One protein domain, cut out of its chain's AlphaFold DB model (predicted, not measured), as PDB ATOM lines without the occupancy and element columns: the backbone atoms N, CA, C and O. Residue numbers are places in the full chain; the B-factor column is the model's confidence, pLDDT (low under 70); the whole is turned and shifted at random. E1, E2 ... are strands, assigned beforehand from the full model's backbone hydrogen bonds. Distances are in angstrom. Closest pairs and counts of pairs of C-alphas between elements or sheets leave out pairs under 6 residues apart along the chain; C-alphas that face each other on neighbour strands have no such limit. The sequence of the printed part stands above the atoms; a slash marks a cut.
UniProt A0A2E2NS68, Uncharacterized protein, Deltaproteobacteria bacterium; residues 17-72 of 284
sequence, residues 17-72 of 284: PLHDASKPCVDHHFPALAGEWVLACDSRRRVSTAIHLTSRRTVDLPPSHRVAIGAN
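What this domain is: This is residues 17 to 72 of the 284 residues of an uncharacterized protein of Deltaproteobacteria bacterium (UniProt A0A2E2NS68). A single strongly twisted sheet of four antiparallel strands, E1 E2 E3 E4, makes the core, and the chain then folds back from E4 toward the other edge, where the short strand E5 lies near E1. A 15-residue stretch with no named element, residues 17 to 31, leads into E1. The printed part has 56 residues with five named strands, E1 to E5 in order along the chain, and no named helix; it is all strand by class, though under half of the residues are in named elements. It is compact, with a radius of gyration of the C-alphas of 10.0 A, and spans 26 by 23 by 18 A.

Where its parts are: After residues 17 to 31, E1 covers residues 32 to 34, beginning at C-alpha 32 (20.782, 29.448, 13.740). E2 is residues 37 to 41, 13.1 A long, and E3 is residues 47 to 52, 14.7 A. E4, residues 58 to 64, is the longest at 16.5 A. E5, residues 68 to 70, ends at C-alpha 70 (18.303, 31.180, 23.877).

How they stand to each other: E1 to E4 form a meander, each strand the antiparallel neighbour of the one before, with E1 and E4 as edge strands. In the hairpin E1 and E2, at 139 degrees, N 34 and O 37 are 2.8 A apart, within hydrogen-bond range. In the hairpin E2 and E3, at 149 degrees, N 38 and O 51 are within range at 2.8 A. In the hairpin E3 and E4, at 160 degrees, N 59 and O 50 are within range at 2.8 A. E5 pairs with no named strand; its closest C-alpha pair with E1 is Ile 69 and Ala 34, 5.8 A. E5 is apart from E4.

The domain as a whole: The C-alphas of Val 26 and Ser 55, the two farthest apart, are 26.7 A from each other. The printed part has no cut, and the four links between strands are tight. Mean pLDDT of the printed part is 91.6, and no printed residue is under 70.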
ATOM      1  N   PRO A  17      25.721  18.233   4.571       95.31
ATOM      2  CA  PRO A  17      24.651  19.155   4.232       95.31
ATOM      3  C   PRO A  17      23.393  18.869   5.069       95.31
ATOM      4  O   PRO A  17      22.932  17.734   5.200       95.31
ATOM      5  N   LEU A  18      22.796  19.929   5.605       95.00
ATOM      6  CA  LEU A  18      21.488  19.958   6.248       95.00
ATOM      7  C   LEU A  18      20.447  20.470   5.250       95.00
ATOM      8  O   LEU A  18      20.044  21.637   5.278       95.00
ATOM      9  N   HIS A  19      20.020  19.598   4.337       94.12
ATOM     10  CA  HIS A  19      19.099  19.972   3.258       94.12
ATOM     11  C   HIS A  19      17.795  20.599   3.774       94.12
ATOM     12  O   HIS A  19      17.371  21.633   3.256       94.12
ATOM     13  N   ASP A  20      17.229  20.057   4.854       92.31
ATOM     14  CA  ASP A  20      15.986  20.560   5.454       92.31
ATOM     15  C   ASP A  20      16.126  21.971   6.050       92.31
ATOM     16  O   ASP A  20      15.150  22.721   6.107       92.31
ATOM     17  N   ALA A  21      17.346  22.375   6.421       95.12
ATOM     18  CA  ALA A  21      17.654  23.708   6.939       95.12
ATOM     19  C   ALA A  21      18.182  24.683   5.873       95.12
ATOM     20  O   ALA A  21      18.352  25.867   6.157       95.12
ATOM     21  N   SER A  22      18.434  24.223   4.642       95.75
ATOM     22  CA  SER A  22      19.138  25.010   3.614       95.75
ATOM     23  C   SER A  22      18.295  26.123   2.982       95.75
ATOM     24  O   SER A  22      18.832  26.987   2.287       95.75
ATOM     25  N   LYS A  23      16.980  26.151   3.231       95.06
ATOM     26  CA  LYS A  23      16.094  27.200   2.708       95.06
ATOM     27  C   LYS A  23      16.542  28.587   3.202       95.06
ATOM     28  O   LYS A  23      16.874  28.753   4.378       95.06
ATOM     29  N   PRO A  24      16.566  29.609   2.328       93.44
ATOM     30  CA  PRO A  24      17.001  30.942   2.714       93.44
ATOM     31  C   PRO A  24      15.986  31.597   3.654       93.44
ATOM     32  O   PRO A  24      14.778  31.531   3.439       93.44
ATOM     33  N   CYS A  25      16.485  32.307   4.656       91.75
ATOM     34  CA  CYS A  25      15.681  33.092   5.587       91.75
ATOM     35  C   CYS A  25      15.657  34.569   5.170       91.75
ATOM     36  O   CYS A  25      16.518  35.011   4.405       91.75
ATOM     37  N   VAL A  26      14.646  35.339   5.596       90.75
ATOM     38  CA  VAL A  26      14.676  36.811   5.444       90.75
ATOM     39  C   VAL A  26      15.795  37.393   6.300       90.75
ATOM     40  O   VAL A  26      16.551  38.236   5.829       90.75
ATOM     41  N   ASP A  27      15.906  36.910   7.534       85.44
ATOM     42  CA  ASP A  27      17.021  37.216   8.416       85.44
ATOM     43  C   ASP A  27      18.221  36.327   8.068       85.44
ATOM     44  O   ASP A  27      18.129  35.101   8.105       85.44
ATOM     45  N   HIS A  28      19.343  36.949   7.715       85.12
ATOM     46  CA  HIS A  28      20.575  36.257   7.333       85.12
ATOM     47  C   HIS A  28      21.286  35.604   8.524       85.12
ATOM     48  O   HIS A  28      22.124  34.732   8.310       85.12
ATOM     49  N   HIS A  29      20.916  35.953   9.763       83.12
ATOM     50  CA  HIS A  29      21.373  35.228  10.949       83.12
ATOM     51  C   HIS A  29      20.796  33.807  11.022       83.12
ATOM     52  O   HIS A  29      21.249  33.027  11.849       83.12
ATOM     53  N   PHE A  30      19.809  33.467  10.181       89.31
ATOM     54  CA  PHE A  30      19.204  32.141  10.133       89.31
ATOM     55  C   PHE A  30      19.618  31.331   8.879       89.31
ATOM     56  O   PHE A  30      19.777  31.885   7.780       89.31
ATOM     57  N   PRO A  31      19.734  29.992   8.993       92.12
ATOM     58  CA  PRO A  31      19.451  29.203  10.187       92.12
ATOM     59  C   PRO A  31      20.474  29.416  11.299       92.12
ATOM     60  O   PRO A  31      21.621  29.766  11.046       92.12
ATOM     61  N   ALA A  32      20.017  29.210  12.526       92.56
ATOM     62  CA  ALA A  32      20.782  29.448  13.740       92.56
ATOM     63  C   ALA A  32      20.595  28.290  14.719       92.56
ATOM     64  O   ALA A  32      19.602  27.558  14.642       92.56
ATOM     65  N   LEU A  33      21.549  28.148  15.637       93.00
ATOM     66  CA  LEU A  33      21.524  27.124  16.676       93.00
ATOM     67  C   LEU A  33      20.816  27.637  17.929       93.00
ATOM     68  O   LEU A  33      21.123  28.716  18.433       93.00
ATOM     69  N   ALA A  34      19.888  26.830  18.428       90.62
ATOM     70  CA  ALA A  34      19.192  26.976  19.698       90.62
ATOM     71  C   ALA A  34      19.461  25.712  20.520       90.62
ATOM     72  O   ALA A  34      18.601  24.836  20.633       90.62
ATOM     73  N   GLY A  35      20.698  25.562  20.986       89.31
ATOM     74  CA  GLY A  35      21.115  24.316  21.609       89.31
ATOM     75  C   GLY A  35      21.476  23.274  20.566       89.31
ATOM     76  O   GLY A  35      22.140  23.565  19.571       89.31
ATOM     77  N   GLU A  36      20.960  22.063  20.755       91.44
ATOM     78  CA  GLU A  36      21.065  20.972  19.776       91.44
ATOM     79  C   GLU A  36      20.053  21.089  18.622       91.44
ATOM     80  O   GLU A  36      19.882  20.154  17.838       91.44
ATOM     81  N   TRP A  37      19.369  22.228  18.506       93.69
ATOM     82  CA  TRP A  37      18.339  22.470  17.505       93.69
ATOM     83  C   TRP A  37      18.784  23.502  16.474       93.69
ATOM     84  O   TRP A  37      19.264  24.580  16.818       93.69
ATOM     85  N   VAL A  38      18.544  23.211  15.197       95.50
ATOM     86  CA  VAL A  38      18.694  24.164  14.091       95.50
ATOM     87  C   VAL A  38      17.339  24.773  13.774       95.50
ATOM     88  O   VAL A  38      16.387  24.053  13.472       95.50
ATOM     89  N   LEU A  39      17.250  26.099  13.794       95.62
ATOM     90  CA  LEU A  39      16.046  26.822  13.394       95.62
ATOM     91  C   LEU A  39      16.064  27.088  11.889       95.62
ATOM     92  O   LEU A  39      16.903  27.840  11.399       95.62
ATOM     93  N   ALA A  40      15.133  26.476  11.166       95.94
ATOM     94  CA  ALA A  40      15.030  26.487   9.712       95.94
ATOM     95  C   ALA A  40      13.832  27.311   9.210       95.94
ATOM     96  O   ALA A  40      12.849  27.542   9.927       95.94
ATOM     97  N   CYS A  41      13.918  27.744   7.947       96.56
ATOM     98  CA  CYS A  41      12.908  28.582   7.310       96.56
ATOM     99  C   CYS A  41      11.983  27.834   6.340       96.56
ATOM    100  O   CYS A  41      12.395  26.900   5.654       96.56
ATOM    101  N   ASP A  42      10.734  28.295   6.234       95.81
ATOM    102  CA  ASP A  42       9.769  27.823   5.238       95.81
ATOM    103  C   ASP A  42      10.062  28.396   3.836       95.81
ATOM    104  O   ASP A  42      10.981  29.187   3.615       95.81
ATOM    105  N   SER A  43       9.239  28.021   2.853       94.69
ATOM    106  CA  SER A  43       9.301  28.566   1.488       94.69
ATOM    107  C   SER A  43       8.995  30.065   1.404       94.69
ATOM    108  O   SER A  43       9.308  30.698   0.397       94.69
ATOM    109  N   ARG A  44       8.409  30.651   2.453       95.75
ATOM    110  CA  ARG A  44       8.176  32.095   2.591       95.75
ATOM    111  C   ARG A  44       9.305  32.784   3.360       95.75
ATOM    112  O   ARG A  44       9.171  33.956   3.709       95.75
ATOM    113  N   ARG A  45      10.425  32.084   3.581       95.44
ATOM    114  CA  ARG A  45      11.647  32.589   4.217       95.44
ATOM    115  C   ARG A  45      11.446  33.010   5.682       95.44
ATOM    116  O   ARG A  45      12.162  33.887   6.174       95.44
ATOM    117  N   ARG A  46      10.478  32.406   6.377       95.50
ATOM    118  CA  ARG A  46      10.196  32.616   7.809       95.50
ATOM    119  C   ARG A  46      10.695  31.441   8.625       95.50
ATOM    120  O   ARG A  46      10.467  30.300   8.228       95.50
ATOM    121  N   VAL A  47      11.287  31.710   9.783       95.31
ATOM    122  CA  VAL A  47      11.628  30.664  10.751       95.31
ATOM    123  C   VAL A  47      10.335  29.984  11.177       95.31
ATOM    124  O   VAL A  47       9.394  30.660  11.589       95.31
ATOM    125  N   SER A  48      10.263  28.671  11.002       95.38
ATOM    126  CA  SER A  48       9.016  27.903  11.167       95.38
ATOM    127  C   SER A  48       9.239  26.457  11.588       95.38
ATOM    128  O   SER A  48       8.279  25.749  11.869       95.38
ATOM    129  N   THR A  49      10.489  26.006  11.659       94.94
ATOM    130  CA  THR A  49      10.808  24.635  12.046       94.94
ATOM    131  C   THR A  49      12.061  24.638  12.902       94.94
ATOM    132  O   THR A  49      13.022  25.339  12.585       94.94
ATOM    133  N   ALA A  50      12.070  23.850  13.969       94.69
ATOM    134  CA  ALA A  50      13.277  23.471  14.690       94.69
ATOM    135  C   ALA A  50      13.619  22.014  14.355       94.69
ATOM    136  O   ALA A  50      12.732  21.162  14.349       94.69
ATOM    137  N   ILE A  51      14.888  21.726  14.070       93.94
ATOM    138  CA  ILE A  51      15.376  20.391  13.699       93.94
ATOM    139  C   ILE A  51      16.447  19.964  14.697       93.94
ATOM    140  O   ILE A  51      17.480  20.622  14.802       93.94
ATOM    141  N   HIS A  52      16.224  18.865  15.410       92.31
ATOM    142  CA  HIS A  52      17.194  18.316  16.349       92.31
ATOM    143  C   HIS A  52      18.366  17.690  15.581       92.31
ATOM    144  O   HIS A  52      18.162  16.847  14.701       92.31
ATOM    145  N   LEU A  53      19.599  18.071  15.913       90.88
ATOM    146  CA  LEU A  53      20.797  17.711  15.147       90.88
ATOM    147  C   LEU A  53      21.075  16.202  15.122       90.88
ATOM    148  O   LEU A  53      21.375  15.649  14.062       90.88
ATOM    149  N   THR A  54      20.935  15.534  16.268       88.62
ATOM    150  CA  THR A  54      21.201  14.091  16.406       88.62
ATOM    151  C   THR A  54      19.998  13.224  16.030       88.62
ATOM    152  O   THR A  54      20.104  12.379  15.145       88.62
ATOM    153  N   SER A  55      18.835  13.446  16.653       89.56
ATOM    154  CA  SER A  55      17.637  12.620  16.440       89.56
ATOM    155  C   SER A  55      16.913  12.888  15.118       89.56
ATOM    156  O   SER A  55      16.042  12.107  14.738       89.56
ATOM    157  N   ARG A  56      17.242  13.988  14.418       89.94
ATOM    158  CA  ARG A  56      16.557  14.470  13.200       89.94
ATOM    159  C   ARG A  56      15.071  14.766  13.381       89.94
ATOM    160  O   ARG A  56      14.366  15.007  12.404       89.94
ATOM    161  N   ARG A  57      14.586  14.788  14.622       89.81
ATOM    162  CA  ARG A  57      13.219  15.187  14.928       89.81
ATOM    163  C   ARG A  57      12.987  16.634  14.513       89.81
ATOM    164  O   ARG A  57      13.836  17.493  14.739       89.81
ATOM    165  N   THR A  58      11.797  16.906  13.994       91.31
ATOM    166  CA  THR A  58      11.335  18.257  13.698       91.31
ATOM    167  C   THR A  58      10.245  18.698  14.673       91.31
ATOM    168  O   THR A  58       9.459  17.889  15.174       91.31
ATOM    169  N   VAL A  59      10.207  19.996  14.949       90.69
ATOM    170  CA  VAL A  59       9.140  20.676  15.685       90.69
ATOM    171  C   VAL A  59       8.685  21.856  14.843       90.69
ATOM    172  O   VAL A  59       9.506  22.682  14.442       90.69
ATOM    173  N   ASP A  60       7.383  21.942  14.599       91.69
ATOM    174  CA  ASP A  60       6.793  23.091  13.926       91.69
ATOM    175  C   ASP A  60       6.698  24.273  14.893       91.69
ATOM    176  O   ASP A  60       6.220  24.156  16.023       91.69
ATOM    177  N   LEU A  61       7.153  25.430  14.428       91.25
ATOM    178  CA  LEU A  61       7.052  26.704  15.121       91.25
ATOM    179  C   LEU A  61       6.061  27.597  14.367       91.25
ATOM    180  O   LEU A  61       6.015  27.554  13.132       91.25
ATOM    181  N   PRO A  62       5.308  28.468  15.061       91.69
ATOM    182  CA  PRO A  62       4.551  29.512  14.391       91.69
ATOM    183  C   PRO A  62       5.486  30.337  13.489       91.69
ATOM    184  O   PRO A  62       6.490  30.867  13.977       91.69
ATOM    185  N   PRO A  63       5.203  30.440  12.177       93.25
ATOM    186  CA  PRO A  63       6.130  31.073  11.253       93.25
ATOM    187  C   PRO A  63       6.360  32.552  11.569       93.25
ATOM    188  O   PRO A  63       5.417  33.344  11.545       93.25
ATOM    189  N   SER A  64       7.615  32.949  11.762       91.56
ATOM    190  CA  SER A  64       7.981  34.332  12.075       91.56
ATOM    191  C   SER A  64       9.231  34.797  11.332       91.56
ATOM    192  O   SER A  64      10.150  34.032  11.044       91.56
ATOM    193  N   HIS A  65       9.268  36.093  11.024       88.81
ATOM    194  CA  HIS A  65      10.473  36.759  10.529       88.81
ATOM    195  C   HIS A  65      11.407  37.188  11.652       88.81
ATOM    196  O   HIS A  65      12.546  37.515  11.366       88.81
ATOM    197  N   ARG A  66      10.926  37.238  12.896       85.06
ATOM    198  CA  ARG A  66      11.636  37.782  14.054       85.06
ATOM    199  C   ARG A  66      11.587  36.736  15.144       85.06
ATOM    200  O   ARG A  66      10.510  36.445  15.651       85.06
ATOM    201  N   VAL A  67      12.721  36.132  15.453       88.50
ATOM    202  CA  VAL A  67      12.807  35.051  16.433       88.50
ATOM    203  C   VAL A  67      13.976  35.334  17.364       88.50
ATOM    204  O   VAL A  67      15.085  35.623  16.905       88.50
ATOM    205  N   ALA A  68      13.731  35.257  18.672       88.38
ATOM    206  CA  ALA A  68      14.814  35.256  19.648       88.38
ATOM    207  C   ALA A  68      15.210  33.820  19.963       88.38
ATOM    208  O   ALA A  68      14.359  32.934  20.051       88.38
ATOM    209  N   ILE A  69      16.502  33.621  20.179       88.38
ATOM    210  CA  ILE A  69      17.082  32.320  20.476       88.38
ATOM    211  C   ILE A  69      17.795  32.430  21.811       88.38
ATOM    212  O   ILE A  69      18.572  33.363  22.003       88.38
ATOM    213  N   GLY A  70      17.509  31.489  22.699       84.88
ATOM    214  CA  GLY A  70      18.303  31.180  23.877       84.88
ATOM    215  C   GLY A  70      18.813  29.738  23.800       84.88
ATOM    216  O   GLY A  70      18.541  29.024  22.838       84.88
ATOM    217  N   ALA A  71      19.514  29.297  24.846       80.31
ATOM    218  CA  ALA A  71      20.205  28.006  24.889       80.31
ATOM    219  C   ALA A  71      19.365  26.802  24.437       80.31
ATOM    220  O   ALA A  71      19.860  25.993  23.684       80.31
ATOM    221  N   ASN A  72      18.109  26.697  24.877       81.50
ATOM    222  CA  ASN A  72      17.149  25.661  24.463       81.50
ATOM    223  C   ASN A  72      15.732  26.260  24.409       81.50
ATOM    224  O   ASN A  72      14.739  25.625  24.759       81.50
TER     225      ASN A  72